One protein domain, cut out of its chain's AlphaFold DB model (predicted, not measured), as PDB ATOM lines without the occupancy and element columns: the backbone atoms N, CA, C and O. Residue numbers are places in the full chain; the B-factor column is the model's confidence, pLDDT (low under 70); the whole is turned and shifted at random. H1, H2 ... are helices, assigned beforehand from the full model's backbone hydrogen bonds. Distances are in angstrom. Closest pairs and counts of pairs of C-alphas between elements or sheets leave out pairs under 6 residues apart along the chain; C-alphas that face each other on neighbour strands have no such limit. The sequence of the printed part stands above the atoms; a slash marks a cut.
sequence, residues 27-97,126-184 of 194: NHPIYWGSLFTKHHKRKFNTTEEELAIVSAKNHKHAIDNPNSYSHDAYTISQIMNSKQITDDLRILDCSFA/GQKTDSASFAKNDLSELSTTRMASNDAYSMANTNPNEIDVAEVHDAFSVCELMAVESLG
ATOM      1  N   ASN A  27     387.270 434.582 288.358       78.62
ATOM      2  CA  ASN A  27     386.681 433.248 288.217       78.62
ATOM      3  C   ASN A  27     387.681 432.153 287.795       78.62
ATOM      4  O   ASN A  27     387.378 430.972 287.960       78.62
ATOM      5  N   HIS A  28     388.862 432.526 287.290       84.00
ATOM      6  CA  HIS A  28     389.910 431.598 286.863       84.00
ATOM      7  C   HIS A  28     391.104 431.531 287.839       84.00
ATOM      8  O   HIS A  28     391.502 432.560 288.398       84.00
ATOM      9  N   PRO A  29     391.757 430.358 287.994       87.44
ATOM     10  CA  PRO A  29     392.911 430.187 288.886       87.44
ATOM     11  C   PRO A  29     394.083 431.135 288.600       87.44
ATOM     12  O   PRO A  29     394.792 431.529 289.522       87.44
ATOM     13  N   ILE A  30     394.265 431.551 287.340       90.56
ATOM     14  CA  ILE A  30     395.361 432.446 286.931       90.56
ATOM     15  C   ILE A  30     395.344 433.790 287.673       90.56
ATOM     16  O   ILE A  30     396.400 434.369 287.941       90.56
ATOM     17  N   TYR A  31     394.160 434.273 288.059       90.00
ATOM     18  CA  TYR A  31     394.033 435.493 288.849       90.00
ATOM     19  C   TYR A  31     394.597 435.307 290.259       90.00
ATOM     20  O   TYR A  31     395.322 436.171 290.750       90.00
ATOM     21  N   TRP A  32     394.339 434.154 290.880       89.19
ATOM     22  CA  TRP A  32     394.882 433.798 292.191       89.19
ATOM     23  C   TRP A  32     396.396 433.623 292.143       89.19
ATOM     24  O   TRP A  32     397.097 434.239 292.944       89.19
ATOM     25  N   GLY A  33     396.900 432.879 291.153       93.38
ATOM     26  CA  GLY A  33     398.339 432.734 290.929       93.38
ATOM     27  C   GLY A  33     399.035 434.086 290.767       93.38
ATOM     28  O   GLY A  33     400.068 434.334 291.388       93.38
ATOM     29  N   SER A  34     398.440 435.002 289.996       94.94
ATOM     30  CA  SER A  34     399.002 436.342 289.779       94.94
ATOM     31  C   SER A  34     399.010 437.181 291.057       94.94
ATOM     32  O   SER A  34     400.007 437.834 291.354       94.94
ATOM     33  N   LEU A  35     397.930 437.144 291.845       93.19
ATOM     34  CA  LEU A  35     397.855 437.857 293.122       93.19
ATOM     35  C   LEU A  35     398.889 437.327 294.120       93.19
ATOM     36  O   LEU A  35     399.651 438.122 294.671       93.19
ATOM     37  N   PHE A  36     398.968 436.007 294.308       94.69
ATOM     38  CA  PHE A  36     399.970 435.383 295.175       94.69
ATOM     39  C   PHE A  36     401.386 435.761 294.746       94.69
ATOM     40  O   PHE A  36     402.168 436.250 295.560       94.69
ATOM     41  N   THR A  37     401.681 435.656 293.448       96.25
ATOM     42  CA  THR A  37     402.993 436.010 292.896       96.25
ATOM     43  C   THR A  37     403.338 437.468 293.162       96.25
ATOM     44  O   THR A  37     404.395 437.763 293.719       96.25
ATOM     45  N   LYS A  38     402.423 438.393 292.858       95.88
ATOM     46  CA  LYS A  38     402.634 439.827 293.075       95.88
ATOM     47  C   LYS A  38     402.869 440.160 294.548       95.88
ATOM     48  O   LYS A  38     403.746 440.963 294.873       95.88
ATOM     49  N   HIS A  39     402.088 439.569 295.453       94.81
ATOM     50  CA  HIS A  39     402.224 439.793 296.893       94.81
ATOM     51  C   HIS A  39     403.526 439.209 297.446       94.81
ATOM     52  O   HIS A  39     404.216 439.887 298.211       94.81
ATOM     53  N   HIS A  40     403.907 438.009 297.010       95.06
ATOM     54  CA  HIS A  40     405.156 437.369 297.401       95.06
ATOM     55  C   HIS A  40     406.378 438.163 296.905       95.06
ATOM     56  O   HIS A  40     407.260 438.503 297.696       95.06
ATOM     57  N   LYS A  41     406.379 438.581 295.628       94.88
ATOM     58  CA  LYS A  41     407.399 439.471 295.044       94.88
ATOM     59  C   LYS A  41     407.538 440.768 295.844       94.88
ATOM     60  O   LYS A  41     408.648 441.137 296.212       94.88
ATOM     61  N   ARG A  42     406.425 441.429 296.185       95.00
ATOM     62  CA  ARG A  42     406.429 442.680 296.969       95.00
ATOM     63  C   ARG A  42     406.972 442.519 298.389       95.00
ATOM     64  O   ARG A  42     407.642 443.424 298.873       95.00
ATOM     65  N   LYS A  43     406.651 441.417 299.070       93.94
ATOM     66  CA  LYS A  43     407.035 441.211 300.476       93.94
ATOM     67  C   LYS A  43     408.461 440.691 300.626       93.94
ATOM     68  O   LYS A  43     409.168 441.115 301.536       93.94
ATOM     69  N   PHE A  44     408.884 439.795 299.739       92.06
ATOM     70  CA  PHE A  44     410.144 439.064 299.876       92.06
ATOM     71  C   PHE A  44     411.176 439.396 298.796       92.06
ATOM     72  O   PHE A  44     412.285 438.869 298.839       92.06
ATOM     73  N   ASN A  45     410.865 440.283 297.844       93.75
ATOM     74  CA  ASN A  45     411.706 440.551 296.673       93.75
ATOM     75  C   ASN A  45     412.047 439.259 295.921       93.75
ATOM     76  O   ASN A  45     413.214 439.006 295.609       93.75
ATOM     77  N   THR A  46     411.049 438.396 295.726       93.88
ATOM     78  CA  THR A  46     411.200 437.196 294.898       93.88
ATOM     79  C   THR A  46     411.460 437.594 293.455       93.88
ATOM     80  O   THR A  46     410.820 438.503 292.928       93.88
ATOM     81  N   THR A  47     412.419 436.931 292.831       94.56
ATOM     82  CA  THR A  47     412.835 437.196 291.455       94.56
ATOM     83  C   THR A  47     412.132 436.253 290.482       94.56
ATOM     84  O   THR A  47     411.693 435.167 290.855       94.56
ATOM     85  N   GLU A  48     412.048 436.650 289.211       94.06
ATOM     86  CA  GLU A  48     411.580 435.752 288.143       94.06
ATOM     87  C   GLU A  48     412.473 434.514 288.006       94.06
ATOM     88  O   GLU A  48     412.000 433.440 287.655       94.06
ATOM     89  N   GLU A  49     413.768 434.657 288.292       95.50
ATOM     90  CA  GLU A  49     414.723 433.552 288.248       95.50
ATOM     91  C   GLU A  49     414.412 432.504 289.325       95.50
ATOM     92  O   GLU A  49     414.392 431.316 289.028       95.50
ATOM     93  N   GLU A  50     414.083 432.930 290.551       94.75
ATOM     94  CA  GLU A  50     413.672 432.020 291.631       94.75
ATOM     95  C   GLU A  50     412.412 431.218 291.264       94.75
ATOM     96  O   GLU A  50     412.360 430.019 291.536       94.75
ATOM     97  N   LEU A  51     411.433 431.843 290.600       95.88
ATOM     98  CA  LEU A  51     410.239 431.155 290.087       95.88
ATOM     99  C   LEU A  51     410.582 430.193 288.940       95.88
ATOM    100  O   LEU A  51     410.105 429.059 288.904       95.88
ATOM    101  N   ALA A  52     411.463 430.615 288.034       96.88
ATOM    102  CA  ALA A  52     411.894 429.796 286.911       96.88
ATOM    103  C   ALA A  52     412.680 428.550 287.350       96.88
ATOM    104  O   ALA A  52     412.588 427.518 286.688       96.88
ATOM    105  N   ILE A  53     413.421 428.605 288.462       96.94
ATOM    106  CA  ILE A  53     414.112 427.420 288.989       96.94
ATOM    107  C   ILE A  53     413.107 426.355 289.450       96.94
ATOM    108  O   ILE A  53     413.301 425.179 289.139       96.94
ATOM    109  N   VAL A  54     412.017 426.755 290.117       96.50
ATOM    110  CA  VAL A  54     410.938 425.834 290.525       96.50
ATOM    111  C   VAL A  54     410.377 425.097 289.309       96.50
ATOM    112  O   VAL A  54     410.348 423.868 289.277       96.50
ATOM    113  N   SER A  55     410.012 425.845 288.268       96.81
ATOM    114  CA  SER A  55     409.500 425.268 287.022       96.81
ATOM    115  C   SER A  55     410.525 424.335 286.356       96.81
ATOM    116  O   SER A  55     410.195 423.200 286.005       96.81
ATOM    117  N   ALA A  56     411.796 424.747 286.254       97.38
ATOM    118  CA  ALA A  56     412.858 423.935 285.655       97.38
ATOM    119  C   ALA A  56     413.041 422.595 286.382       97.38
ATOM    120  O   ALA A  56     413.191 421.552 285.740       97.38
ATOM    121  N   LYS A  57     413.001 422.615 287.718       96.44
ATOM    122  CA  LYS A  57     413.047 421.415 288.556       96.44
ATOM    123  C   LYS A  57     411.856 420.499 288.294       96.44
ATOM    124  O   LYS A  57     412.067 419.311 288.057       96.44
ATOM    125  N   ASN A  58     410.632 421.026 288.304       96.44
ATOM    126  CA  ASN A  58     409.426 420.204 288.147       96.44
ATOM    127  C   ASN A  58     409.396 419.542 286.771       96.44
ATOM    128  O   ASN A  58     409.198 418.333 286.670       96.44
ATOM    129  N   HIS A  59     409.730 420.295 285.723       96.50
ATOM    130  CA  HIS A  59     409.882 419.756 284.375       96.50
ATOM    131  C   HIS A  59     410.978 418.694 284.274       96.50
ATOM    132  O   HIS A  59     410.810 417.705 283.568       96.50
ATOM    133  N   LYS A  60     412.084 418.847 285.010       96.31
ATOM    134  CA  LYS A  60     413.136 417.829 285.070       96.31
ATOM    135  C   LYS A  60     412.669 416.551 285.774       96.31
ATOM    136  O   LYS A  60     412.959 415.465 285.286       96.31
ATOM    137  N   HIS A  61     411.958 416.660 286.895       94.94
ATOM    138  CA  HIS A  61     411.417 415.502 287.620       94.94
ATOM    139  C   HIS A  61     410.295 414.795 286.846       94.94
ATOM    140  O   HIS A  61     410.091 413.595 287.005       94.94
ATOM    141  N   ALA A  62     409.602 415.522 285.972       95.62
ATOM    142  CA  ALA A  62     408.537 414.993 285.135       95.62
ATOM    143  C   ALA A  62     409.018 414.050 284.012       95.62
ATOM    144  O   ALA A  62     408.221 413.242 283.542       95.62
ATOM    145  N   ILE A  63     410.293 414.117 283.597       96.00
ATOM    146  CA  ILE A  63     410.833 413.367 282.441       96.00
ATOM    147  C   ILE A  63     410.685 411.853 282.606       96.00
ATOM    148  O   ILE A  63     410.346 411.162 281.652       96.00
ATOM    149  N   ASP A  64     410.939 411.336 283.807       94.50
ATOM    150  CA  ASP A  64     410.942 409.892 284.060       94.50
ATOM    151  C   ASP A  64     409.585 409.382 284.580       94.50
ATOM    152  O   ASP A  64     409.418 408.187 284.831       94.50
ATOM    153  N   ASN A  65     408.599 410.271 284.742       95.69
ATOM    154  CA  ASN A  65     407.269 409.907 285.213       95.69
ATOM    155  C   ASN A  65     406.357 409.552 284.023       95.69
ATOM    156  O   ASN A  65     405.873 410.464 283.351       95.69
ATOM    157  N   PRO A  66     406.003 408.267 283.813       95.00
ATOM    158  CA  PRO A  66     405.181 407.847 282.676       95.00
ATOM    159  C   PRO A  66     403.756 408.420 282.695       95.00
ATOM    160  O   PRO A  66     403.058 408.358 281.685       95.00
ATOM    161  N   ASN A  67     403.307 408.948 283.838       93.75
ATOM    162  CA  ASN A  67     401.998 409.576 283.995       93.75
ATOM    163  C   ASN A  67     402.055 411.108 283.872       93.75
ATOM    164  O   ASN A  67     401.027 411.765 284.046       93.75
ATOM    165  N   SER A  68     403.228 411.694 283.611       93.38
ATOM    166  CA  SER A  68     403.351 413.135 283.409       93.38
ATOM    167  C   SER A  68     402.698 413.570 282.097       93.38
ATOM    168  O   SER A  68     402.753 412.875 281.083       93.38
ATOM    169  N   TYR A  69     402.115 414.769 282.095       90.00
ATOM    170  CA  TYR A  69     401.534 415.359 280.891       90.00
ATOM    171  C   TYR A  69     402.600 415.831 279.887       90.00
ATOM    172  O   TYR A  69     402.401 415.754 278.677       90.00
ATOM    173  N   SER A  70     403.741 416.314 280.382       90.06
ATOM    174  CA  SER A  70     404.881 416.745 279.567       90.06
ATOM    175  C   SER A  70     406.145 416.052 280.060       90.06
ATOM    176  O   SER A  70     406.362 415.920 281.263       90.06
ATOM    177  N   HIS A  71     406.970 415.623 279.110       93.94
ATOM    178  CA  HIS A  71     408.274 415.006 279.359       93.94
ATOM    179  C   HIS A  71     409.409 415.928 278.877       93.94
ATOM    180  O   HIS A  71     410.530 415.485 278.638       93.94
ATOM    181  N   ASP A  72     409.104 417.218 278.694       93.56
ATOM    182  CA  ASP A  72     410.053 418.214 278.216       93.56
ATOM    183  C   ASP A  72     410.778 418.869 279.391       93.56
ATOM    184  O   ASP A  72     410.152 419.338 280.345       93.56
ATOM    185  N   ALA A  73     412.102 418.962 279.278       94.88
ATOM    186  CA  ALA A  73     412.939 419.723 280.192       94.88
ATOM    187  C   ALA A  73     413.148 421.147 279.669       94.88
ATOM    188  O   ALA A  73     413.456 421.343 278.490       94.88
ATOM    189  N   TYR A  74     413.083 422.134 280.561       96.56
ATOM    190  CA  TYR A  74     413.343 423.529 280.219       96.56
ATOM    191  C   TYR A  74     414.477 424.094 281.068       96.56
ATOM    192  O   TYR A  74     414.567 423.872 282.274       96.56
ATOM    193  N   THR A  75     415.352 424.861 280.427       97.56
ATOM    194  CA  THR A  75     416.340 425.685 281.127       97.56
ATOM    195  C   THR A  75     415.663 426.900 281.758       97.56
ATOM    196  O   THR A  75     414.656 427.399 281.250       97.56
ATOM    197  N   ILE A  76     416.271 427.447 282.814       97.69
ATOM    198  CA  ILE A  76     415.824 428.691 283.467       97.69
ATOM    199  C   ILE A  76     415.627 429.811 282.432       97.69
ATOM    200  O   ILE A  76     414.603 430.489 282.427       97.69
ATOM    201  N   SER A  77     416.564 429.959 281.487       97.69
ATOM    202  CA  SER A  77     416.473 430.971 280.427       97.69
ATOM    203  C   SER A  77     415.273 430.753 279.498       97.69
ATOM    204  O   SER A  77     414.612 431.719 279.122       97.69
ATOM    205  N   GLN A  78     414.946 429.505 279.141       97.81
ATOM    206  CA  GLN A  78     413.755 429.213 278.335       97.81
ATOM    207  C   GLN A  78     412.468 429.565 279.088       97.81
ATOM    208  O   GLN A  78     411.565 430.152 278.498       97.81
ATOM    209  N   ILE A  79     412.405 429.278 280.390       97.44
ATOM    210  CA  ILE A  79     411.247 429.607 281.232       97.44
ATOM    211  C   ILE A  79     411.079 431.120 281.355       97.44
ATOM    212  O   ILE A  79     410.001 431.640 281.062       97.44
ATOM    213  N   MET A  80     412.158 431.843 281.660       96.94
ATOM    214  CA  MET A  80     412.157 433.306 281.749       96.94
ATOM    215  C   MET A  80     411.835 434.005 280.421       96.94
ATOM    216  O   MET A  80     411.396 435.150 280.434       96.94
ATOM    217  N   ASN A  81     412.032 433.347 279.277       97.44
ATOM    218  CA  ASN A  81     411.676 433.875 277.954       97.44
ATOM    219  C   ASN A  81     410.352 433.312 277.408       97.44
ATOM    220  O   ASN A  81     409.955 433.644 276.289       97.44
ATOM    221  N   SER A  82     409.654 432.473 278.175       97.56
ATOM    222  CA  SER A  82     408.386 431.878 277.752       97.56
ATOM    223  C   SER A  82     407.252 432.908 277.710       97.56
ATOM    224  O   SER A  82     407.359 434.008 278.263       97.56
ATOM    225  N   LYS A  83     406.150 432.566 277.027       97.56
ATOM    226  CA  LYS A  83     405.008 433.469 276.818       97.56
ATOM    227  C   LYS A  83     404.507 434.029 278.150       97.56
ATOM    228  O   LYS A  83     404.095 433.274 279.025       97.56
ATOM    229  N   GLN A  84     404.487 435.351 278.265       96.88
ATOM    230  CA  GLN A  84     403.901 436.038 279.409       96.88
ATOM    231  C   GLN A  84     402.370 435.925 279.359       96.88
ATOM    232  O   GLN A  84     401.765 436.165 278.310       96.88
ATOM    233  N   ILE A  85     401.757 435.518 280.472       95.44
ATOM    234  CA  ILE A  85     400.299 435.358 280.599       95.44
ATOM    235  C   ILE A  85     399.712 436.514 281.404       95.44
ATOM    236  O   ILE A  85     398.678 437.060 281.025       95.44
ATOM    237  N   THR A  86     400.399 436.921 282.470       94.94
ATOM    238  CA  THR A  86     400.103 438.135 283.239       94.94
ATOM    239  C   THR A  86     401.396 438.897 283.512       94.94
ATOM    240  O   THR A  86     402.485 438.391 283.244       94.94
ATOM    241  N   ASP A  87     401.305 440.103 284.073       93.06
ATOM    242  CA  ASP A  87     402.494 440.878 284.460       93.06
ATOM    243  C   ASP A  87     403.440 440.093 285.382       93.06
ATOM    244  O   ASP A  87     404.644 440.321 285.363       93.06
ATOM    245  N   ASP A  88     402.889 439.162 286.167       93.50
ATOM    246  CA  ASP A  88     403.597 438.451 287.224       93.50
ATOM    247  C   ASP A  88     403.888 436.971 286.888       93.50
ATOM    248  O   ASP A  88     404.711 436.383 287.587       93.50
ATOM    249  N   LEU A  89     403.255 436.380 285.859       95.94
ATOM    250  CA  LEU A  89     403.355 434.949 285.517       95.94
ATOM    251  C   LEU A  89     403.570 434.679 284.023       95.94
ATOM    252  O   LEU A  89     402.962 435.310 283.145       95.94
ATOM    253  N   ARG A  90     404.361 433.644 283.731       96.81
ATOM    254  CA  ARG A  90     404.554 433.095 282.385       96.81
ATOM    255  C   ARG A  90     403.861 431.748 282.222       96.81
ATOM    256  O   ARG A  90     403.407 431.131 283.178       96.81
ATOM    257  N   ILE A  91     403.775 431.277 280.983       96.44
ATOM    258  CA  ILE A  91     403.090 430.021 280.668       96.44
ATOM    259  C   ILE A  91     403.751 428.815 281.342       96.44
ATOM    260  O   ILE A  91     403.041 427.933 281.801       96.44
ATOM    261  N   LEU A  92     405.085 428.805 281.453       96.88
ATOM    262  CA  LEU A  92     405.823 427.731 282.126       96.88
ATOM    263  C   LEU A  92     405.837 427.872 283.659       96.88
ATOM    264  O   LEU A  92     406.360 426.997 284.338       96.88
ATOM    265  N   ASP A  93     405.238 428.930 284.215       96.69
ATOM    266  CA  ASP A  93     404.938 429.023 285.650       96.69
ATOM    267  C   ASP A  93     403.582 428.403 286.007       96.69
ATOM    268  O   ASP A  93     403.241 428.344 287.185       96.69
ATOM    269  N   CYS A  94     402.781 428.010 285.012       96.06
ATOM    270  CA  CYS A  94     401.425 427.504 285.192       96.06
ATOM    271  C   CYS A  94     401.392 425.988 284.986       96.06
ATOM    272  O   CYS A  94     401.952 425.484 284.010       96.06
ATOM    273  N   SER A  95     400.675 425.266 285.847       94.00
ATOM    274  CA  SER A  95     400.421 423.842 285.626       94.00
ATOM    275  C   SER A  95     399.533 423.597 284.394       94.00
ATOM    276  O   SER A  95     398.797 424.473 283.925       94.00
ATOM    277  N   PHE A  96     399.599 422.382 283.846       90.06
ATOM    278  CA  PHE A  96     398.769 421.987 282.709       90.06
ATOM    279  C   PHE A  96     397.320 421.738 283.137       90.06
ATOM    280  O   PHE A  96     397.050 421.010 284.092       90.06
ATOM    281  N   ALA A  97     396.371 422.254 282.354       86.62
ATOM    282  CA  ALA A  97     394.999 421.766 282.410       86.62
ATOM    283  C   ALA A  97     394.973 420.315 281.905       86.62
ATOM    284  O   ALA A  97     395.376 420.045 280.772       86.62
ATOM    285  N   GLY A 126     395.758 416.623 308.695       98.06
ATOM    286  CA  GLY A 126     395.289 417.936 309.115       98.06
ATOM    287  C   GLY A 126     394.504 418.615 308.003       98.06
ATOM    288  O   GLY A 126     394.870 418.545 306.832       98.06
ATOM    289  N   GLN A 127     393.411 419.279 308.373       97.56
ATOM    290  CA  GLN A 127     392.578 420.040 307.446       97.56
ATOM    291  C   GLN A 127     392.244 421.401 308.049       97.56
ATOM    292  O   GLN A 127     391.850 421.514 309.218       97.56
ATOM    293  N   LYS A 128     392.395 422.442 307.230       96.31
ATOM    294  CA  LYS A 128     392.053 423.822 307.568       96.31
ATOM    295  C   LYS A 128     391.436 424.514 306.367       96.31
ATOM    296  O   LYS A 128     391.773 424.229 305.223       96.31
ATOM    297  N   THR A 129     390.528 425.431 306.654       92.69
ATOM    298  CA  THR A 129     389.815 426.219 305.654       92.69
ATOM    299  C   THR A 129     389.796 427.659 306.128       92.69
ATOM    300  O   THR A 129     389.628 427.912 307.319       92.69
ATOM    301  N   ASP A 130     389.966 428.582 305.192       86.81
ATOM    302  CA  ASP A 130     389.835 430.015 305.424       86.81
ATOM    303  C   ASP A 130     388.940 430.616 304.333       86.81
ATOM    304  O   ASP A 130     388.564 429.948 303.365       86.81
ATOM    305  N   SER A 131     388.548 431.870 304.515       83.50
ATOM    306  CA  SER A 131     387.720 432.598 303.570       83.50
ATOM    307  C   SER A 131     388.444 432.816 302.242       83.50
ATOM    308  O   SER A 131     389.660 432.960 302.188       83.50
ATOM    309  N   ALA A 132     387.686 432.939 301.159       77.44
ATOM    310  CA  ALA A 132     388.189 433.350 299.851       77.44
ATOM    311  C   ALA A 132     388.436 434.870 299.733       77.44
ATOM    312  O   ALA A 132     388.521 435.403 298.630       77.44
ATOM    313  N   SER A 133     388.481 435.605 300.848       78.81
ATOM    314  CA  SER A 133     388.489 437.067 300.828       78.81
ATOM    315  C   SER A 133     389.895 437.639 300.665       78.81
ATOM    316  O   SER A 133     390.761 437.434 301.512       78.81
ATOM    317  N   PHE A 134     390.087 438.478 299.647       76.56
ATOM    318  CA  PHE A 134     391.329 439.242 299.473       76.56
ATOM    319  C   PHE A 134     391.582 440.250 300.600       76.56
ATOM    320  O   PHE A 134     392.722 440.604 300.870       76.56
ATOM    321  N   ALA A 135     390.521 440.743 301.243       76.88
ATOM    322  CA  ALA A 135     390.625 441.812 302.233       76.88
ATOM    323  C   ALA A 135     391.077 441.316 303.613       76.88
ATOM    324  O   ALA A 135     391.573 442.106 304.412       76.88
ATOM    325  N   LYS A 136     390.860 440.031 303.917       77.62
ATOM    326  CA  LYS A 136     391.159 439.456 305.235       77.62
ATOM    327  C   LYS A 136     392.452 438.651 305.271       77.62
ATOM    328  O   LYS A 136     393.029 438.519 306.344       77.62
ATOM    329  N   ASN A 137     392.895 438.137 304.128       82.12
ATOM    330  CA  ASN A 137     393.987 437.175 304.079       82.12
ATOM    331  C   ASN A 137     395.300 437.845 303.676       82.12
ATOM    332  O   ASN A 137     395.334 438.662 302.755       82.12
ATOM    333  N   ASP A 138     396.401 437.440 304.312       88.06
ATOM    334  CA  ASP A 138     397.732 437.721 303.782       88.06
ATOM    335  C   ASP A 138     398.002 436.782 302.599       88.06
ATOM    336  O   ASP A 138     398.248 435.593 302.768       88.06
ATOM    337  N   LEU A 139     397.954 437.332 301.386       90.81
ATOM    338  CA  LEU A 139     398.147 436.589 300.136       90.81
ATOM    339  C   LEU A 139     399.618 436.227 299.862       90.81
ATOM    340  O   LEU A 139     399.915 435.619 298.839       90.81
ATOM    341  N   SER A 140     400.545 436.618 300.736       89.31
ATOM    342  CA  SER A 140     401.961 436.246 300.632       89.31
ATOM    343  C   SER A 140     402.320 434.958 301.378       89.31
ATOM    344  O   SER A 140     403.465 434.529 301.300       89.31
ATOM    345  N   GLU A 141     401.373 434.331 302.083       87.69
ATOM    346  CA  GLU A 141     401.583 433.057 302.777       87.69
ATOM    347  C   GLU A 141     400.370 432.120 302.670       87.69
ATOM    348  O   GLU A 141     399.249 432.554 302.416       87.69
ATOM    349  N   LEU A 142     400.583 430.820 302.904       92.12
ATOM    350  CA  LEU A 142     399.511 429.820 302.981       92.12
ATOM    351  C   LEU A 142     399.253 429.446 304.448       92.12
ATOM    352  O   LEU A 142     399.593 428.355 304.910       92.12
ATOM    353  N   SER A 143     398.641 430.365 305.198       92.50
ATOM    354  CA  SER A 143     398.372 430.202 306.638       92.50
ATOM    355  C   SER A 143     397.614 428.907 306.966       92.50
ATOM    356  O   SER A 143     397.968 428.201 307.913       92.50
ATOM    357  N   THR A 144     396.624 428.541 306.147       95.06
ATOM    358  CA  THR A 144     395.857 427.293 306.279       95.06
ATOM    359  C   THR A 144     396.718 426.057 306.075       95.06
ATOM    360  O   THR A 144     396.538 425.086 306.802       95.06
ATOM    361  N   THR A 145     397.677 426.102 305.145       96.06
ATOM    362  CA  THR A 145     398.625 425.002 304.911       96.06
ATOM    363  C   THR A 145     399.498 424.799 306.139       96.06
ATOM    364  O   THR A 145     399.581 423.684 306.637       96.06
ATOM    365  N   ARG A 146     400.044 425.883 306.704       95.75
ATOM    366  CA  ARG A 146     400.842 425.837 307.939       95.75
ATOM    367  C   ARG A 146     400.061 425.283 309.132       95.75
ATOM    368  O   ARG A 146     400.571 424.487 309.913       95.75
ATOM    369  N   MET A 147     398.811 425.710 309.300       97.31
ATOM    370  CA  MET A 147     397.959 425.202 310.377       97.31
ATOM    371  C   MET A 147     397.590 423.727 310.164       97.31
ATOM    372  O   MET A 147     397.600 422.956 311.118       97.31
ATOM    373  N   ALA A 148     397.278 423.325 308.929       98.38
ATOM    374  CA  ALA A 148     396.955 421.942 308.597       98.38
ATOM    375  C   ALA A 148     398.168 421.017 308.774       98.38
ATOM    376  O   ALA A 148     398.029 419.936 309.339       98.38
ATOM    377  N   SER A 149     399.362 421.449 308.367       97.69
ATOM    378  CA  SER A 149     400.582 420.662 308.551       97.69
ATOM    379  C   SER A 149     400.932 420.491 310.022       97.69
ATOM    380  O   SER A 149     401.295 419.394 310.423       97.69
ATOM    381  N   ASN A 150     400.750 421.520 310.855       97.88
ATOM    382  CA  ASN A 150     400.984 421.405 312.297       97.88
ATOM    383  C   ASN A 150     400.079 420.357 312.959       97.88
ATOM    384  O   ASN A 150     400.552 419.581 313.788       97.88
ATOM    385  N   ASP A 151     398.802 420.298 312.574       98.50
ATOM    386  CA  ASP A 151     397.890 419.260 313.061       98.50
ATOM    387  C   ASP A 151     398.327 417.865 312.591       98.50
ATOM    388  O   ASP A 151     398.337 416.927 313.387       98.50
ATOM    389  N   ALA A 152     398.736 417.735 311.323       98.56
ATOM    390  CA  ALA A 152     399.220 416.473 310.768       98.56
ATOM    391  C   ALA A 152     400.504 415.994 311.470       98.56
ATOM    392  O   ALA A 152     400.578 414.834 311.869       98.56
ATOM    393  N   TYR A 153     401.476 416.884 311.687       98.50
ATOM    394  CA  TYR A 153     402.715 416.579 312.404       98.50
ATOM    395  C   TYR A 153     402.459 416.188 313.860       98.50
ATOM    396  O   TYR A 153     403.041 415.222 314.343       98.50
ATOM    397  N   SER A 154     401.550 416.895 314.539       98.38
ATOM    398  CA  SER A 154     401.137 416.576 315.908       98.38
ATOM    399  C   SER A 154     400.492 415.189 315.991       98.38
ATOM    400  O   SER A 154     400.870 414.380 316.837       98.38
ATOM    401  N   MET A 155     399.575 414.873 315.069       98.56
ATOM    402  CA  MET A 155     398.924 413.561 315.001       98.56
ATOM    403  C   MET A 155     399.921 412.433 314.699       98.56
ATOM    404  O   MET A 155     399.838 411.369 315.306       98.56
ATOM    405  N   ALA A 156     400.882 412.687 313.809       98.38
ATOM    406  CA  ALA A 156     401.937 411.745 313.449       98.38
ATOM    407  C   ALA A 156     403.089 411.678 314.468       98.38
ATOM    408  O   ALA A 156     403.976 410.842 314.312       98.38
ATOM    409  N   ASN A 157     403.085 412.540 315.494       98.12
ATOM    410  CA  ASN A 157     404.180 412.710 316.449       98.12
ATOM    411  C   ASN A 157     405.550 412.869 315.751       98.12
ATOM    412  O   ASN A 157     406.517 412.191 316.096       98.12
ATOM    413  N   THR A 158     405.603 413.746 314.744       97.62
ATOM    414  CA  THR A 158     406.787 414.011 313.905       97.62
ATOM    415  C   THR A 158     407.022 415.515 313.720       97.62
ATOM    416  O   THR A 158     406.304 416.343 314.286       97.62
ATOM    417  N   ASN A 159     408.037 415.901 312.944       96.50
ATOM    418  CA  ASN A 159     408.337 417.289 312.605       96.50
ATOM    419  C   ASN A 159     408.850 417.441 311.155       96.50
ATOM    420  O   ASN A 159     409.286 416.458 310.564       96.50
ATOM    421  N   PRO A 160     408.866 418.663 310.579       95.75
ATOM    422  CA  PRO A 160     409.254 418.876 309.181       95.75
ATOM    423  C   PRO A 160     410.640 418.344 308.791       95.75
ATOM    424  O   PRO A 160     410.851 418.010 307.633       95.75
ATOM    425  N   ASN A 161     411.593 418.260 309.731       95.31
ATOM    426  CA  ASN A 161     412.948 417.777 309.429       95.31
ATOM    427  C   ASN A 161     413.029 416.246 309.312       95.31
ATOM    428  O   ASN A 161     414.078 415.728 308.944       95.31
ATOM    429  N   GLU A 162     411.962 415.531 309.670       96.00
ATOM    430  CA  GLU A 162     411.841 414.072 309.554       96.00
ATOM    431  C   GLU A 162     411.086 413.661 308.280       96.00
ATOM    432  O   GLU A 162     410.782 412.486 308.091       96.00
ATOM    433  N   ILE A 163     410.749 414.622 307.413       96.31
ATOM    434  CA  ILE A 163     410.047 414.373 306.155       96.31
ATOM    435  C   ILE A 163     411.074 414.167 305.041       96.31
ATOM    436  O   ILE A 163     411.770 415.101 304.652       96.31
ATOM    437  N   ASP A 164     411.136 412.947 304.506       96.12
ATOM    438  CA  ASP A 164     412.072 412.593 303.431       96.12
ATOM    439  C   ASP A 164     411.625 413.106 302.051       96.12
ATOM    440  O   ASP A 164     412.452 413.450 301.207       96.12
ATOM    441  N   VAL A 165     410.311 413.132 301.803       96.06
ATOM    442  CA  VAL A 165     409.702 413.489 300.511       96.06
ATOM    443  C   VAL A 165     408.417 414.279 300.750       96.06
ATOM    444  O   VAL A 165     407.638 413.945 301.642       96.06
ATOM    445  N   ALA A 166     408.173 415.303 299.927       96.25
ATOM    446  CA  ALA A 166     406.954 416.102 299.964       96.25
ATOM    447  C   ALA A 166     406.362 416.282 298.561       96.25
ATOM    448  O   ALA A 166     407.035 416.762 297.652       96.25
ATOM    449  N   GLU A 167     405.080 415.950 298.426       96.69
ATOM    450  CA  GLU A 167     404.237 416.314 297.285       96.69
ATOM    451  C   GLU A 167     403.397 417.529 297.695       96.69
ATOM    452  O   GLU A 167     402.684 417.487 298.704       96.69
ATOM    453  N   VAL A 168     403.501 418.629 296.950       96.69
ATOM    454  CA  VAL A 168     402.842 419.902 297.280       96.69
ATOM    455  C   VAL A 168     401.959 420.377 296.135       96.69
ATOM    456  O   VAL A 168     402.135 419.981 294.991       96.69
ATOM    457  N   HIS A 169     400.980 421.229 296.439       95.69
ATOM    458  CA  HIS A 169     400.062 421.751 295.428       95.69
ATOM    459  C   HIS A 169     400.681 422.939 294.669       95.69
ATOM    460  O   HIS A 169     400.494 424.100 295.039       95.69
ATOM    461  N   ASP A 170     401.415 422.642 293.601       95.62
ATOM    462  CA  ASP A 170     402.221 423.556 292.785       95.62
ATOM    463  C   ASP A 170     401.484 424.081 291.536       95.62
ATOM    464  O   ASP A 170     402.051 424.197 290.454       95.62
ATOM    465  N   ALA A 171     400.206 424.460 291.669       95.06
ATOM    466  CA  ALA A 171     399.410 424.964 290.538       95.06
ATOM    467  C   ALA A 171     400.070 426.145 289.791       95.06
ATOM    468  O   ALA A 171     399.878 426.315 288.585       95.06
ATOM    469  N   PHE A 172     400.855 426.940 290.522       97.00
ATOM    470  CA  PHE A 172     401.767 427.939 289.980       97.00
ATOM    471  C   PHE A 172     403.125 427.834 290.680       97.00
ATOM    472  O   PHE A 172     403.169 427.470 291.857       97.00
ATOM    473  N   SER A 173     404.213 428.239 290.022       96.94
ATOM    474  CA  SER A 173     405.572 428.187 290.598       96.94
ATOM    475  C   SER A 173     405.683 428.878 291.971       96.94
ATOM    476  O   SER A 173     406.343 428.368 292.878       96.94
ATOM    477  N   VAL A 174     404.965 429.989 292.193       96.31
ATOM    478  CA  VAL A 174     404.909 430.657 293.510       96.31
ATOM    479  C   VAL A 174     404.248 429.797 294.598       96.31
ATOM    480  O   VAL A 174     404.621 429.892 295.766       96.31
ATOM    481  N   CYS A 175     403.268 428.958 294.245       96.38
ATOM    482  CA  CYS A 175     402.540 428.133 295.208       96.38
ATOM    483  C   CYS A 175     403.459 427.091 295.840       96.38
ATOM    484  O   CYS A 175     403.357 426.869 297.043       96.38
ATOM    485  N   GLU A 176     404.389 426.520 295.071       96.31
ATOM    486  CA  GLU A 176     405.404 425.619 295.615       96.31
ATOM    487  C   GLU A 176     406.308 426.338 296.627       96.31
ATOM    488  O   GLU A 176     406.473 425.852 297.746       96.31
ATOM    489  N   LEU A 177     406.823 427.530 296.288       93.69
ATOM    490  CA  LEU A 177     407.653 428.320 297.210       93.69
ATOM    491  C   LEU A 177     406.925 428.591 298.532       93.69
ATOM    492  O   LEU A 177     407.467 428.348 299.614       93.69
ATOM    493  N   MET A 178     405.675 429.053 298.443       94.56
ATOM    494  CA  MET A 178     404.847 429.336 299.615       94.56
ATOM    495  C   MET A 178     404.513 428.064 300.406       94.56
ATOM    496  O   MET A 178     404.430 428.115 301.636       94.56
ATOM    497  N   ALA A 179     404.303 426.928 299.732       95.50
ATOM    498  CA  ALA A 179     403.988 425.651 300.362       95.50
ATOM    499  C   ALA A 179     405.185 425.099 301.141       95.50
ATOM    500  O   ALA A 179     405.031 424.766 302.313       95.50
ATOM    501  N   VAL A 180     406.380 425.072 300.545       94.00
ATOM    502  CA  VAL A 180     407.613 424.603 301.202       94.00
ATOM    503  C   VAL A 180     407.898 425.405 302.476       94.00
ATOM    504  O   VAL A 180     408.236 424.829 303.513       94.00
ATOM    505  N   GLU A 181     407.702 426.727 302.434       92.38
ATOM    506  CA  GLU A 181     407.799 427.575 303.625       92.38
ATOM    507  C   GLU A 181     406.709 427.237 304.654       92.38
ATOM    508  O   GLU A 181     407.000 427.042 305.836       92.38
ATOM    509  N   SER A 182     405.449 427.166 304.220       94.56
ATOM    510  CA  SER A 182     404.303 426.966 305.116       94.56
ATOM    511  C   SER A 182     404.333 425.602 305.810       94.56
ATOM    512  O   SER A 182     403.937 425.510 306.969       94.56
ATOM    513  N   LEU A 183     404.850 424.572 305.137       95.75
ATOM    514  CA  LEU A 183     405.061 423.228 305.682       95.75
ATOM    515  C   LEU A 183     406.251 423.145 306.652       95.75
ATOM    516  O   LEU A 183     406.420 422.123 307.317       95.75
ATOM    517  N   GLY A 184     407.080 424.191 306.738       94.44
ATOM    518  CA  GLY A 184     408.277 424.223 307.578       94.44
ATOM    519  C   GLY A 184     409.454 423.413 307.031       94.44
ATOM    520  O   GLY A 184     410.413 423.189 307.767       94.44
TER     521      GLY A 184
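Overview. This is residues 27 to 97 and 126 to 184 of the 194 residues of the protein "Propanoyl-CoA C-acyltransferase (AtoB)" of uncultured marine thaumarchaeote AD1000_26_G12 (UniProt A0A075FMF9). What shape do these coordinates make? A short helix, H5, is a bridge in the middle: H2 crosses near its first residue, with H3 packed on the H2 side, and H4 meets its last turn at the other end. H1, the longest helix by residues, packs on H5 as well, crossing it steeply, and long loops make up much of the rest. What is it made of, and how large is it? The printed part has 130 residues with five named helices, H1 to H5 in that order along the chain, and no named strand; the class is all helix, though under half of the residues, 60 of 130, are in named elements. It is compact, with a radius of gyration of the C-alphas of 15.5 A and spans of 42 by 38 by 27 A.

Along the chain. Which helices come before the cut? H1 is residues 29 to 44, 22.3 A long from first to last C-alpha, and begins with C-alpha 29 at (392.911, 430.187, 288.886). H2 is residues 48 to 62, 21.2 A, and H3 is residues 76 to 80, 6.1 A. Which come after it? H4 is residues 143 to 156, 20.0 A. H5 is residues 173 to 182, 14.6 A, and ends with C-alpha 182 at (404.303, 426.966, 305.116).

Arrangement. What touches the hub, H5? H1 touches it with residues 33 to 40 alone, at a steep tilt of 59 degrees, the same way; their closest C-alphas, those of Thr 37 and Val 174, are 5.7 A apart. H2 touches it with residues 51 to 55 alone, about perpendicular at 89 degrees, the closest C-alphas being those of Leu 51 and Ser 173 at 5.6 A. H4 touches it with residues 143 to 146 alone, at a steep tilt of 49 degrees, the same way, the closest C-alphas being those of Arg 146 and Ser 182 at 4.6 A. Where is H3, and what stays apart? H3 touches H2, with the C-alphas of Ala 52 and Ile 76 closest at 5.3 A. Among the pairs that are apart are H1 and H2, H1 and H4, and H2 and H4. How do the backbones look? In H1, H3 and H4 every O i to N i+4 pair is within hydrogen-bond range; in H2 10 of 11 are, and in H5 5 of 6.

Size, cuts and confidence. How far does it reach? The two C-alphas farthest apart, those of Lys 83 and Asn 157, are 44.7 A apart. Where is the cut, and which links are long? Residues 98 to 125 are not printed, and C-alphas 97 and 126 are 27.0 A apart across the cut, which falls in the link from H3 to H4. The links from H2 to H3 and from H4 to H5 are long, with 13 and 16 residues, and the link from H1 to H2 is tight. Is confidence low anywhere? No printed residue of this predicted model is under 70, and the mean pLDDT of the printed part is 94.0.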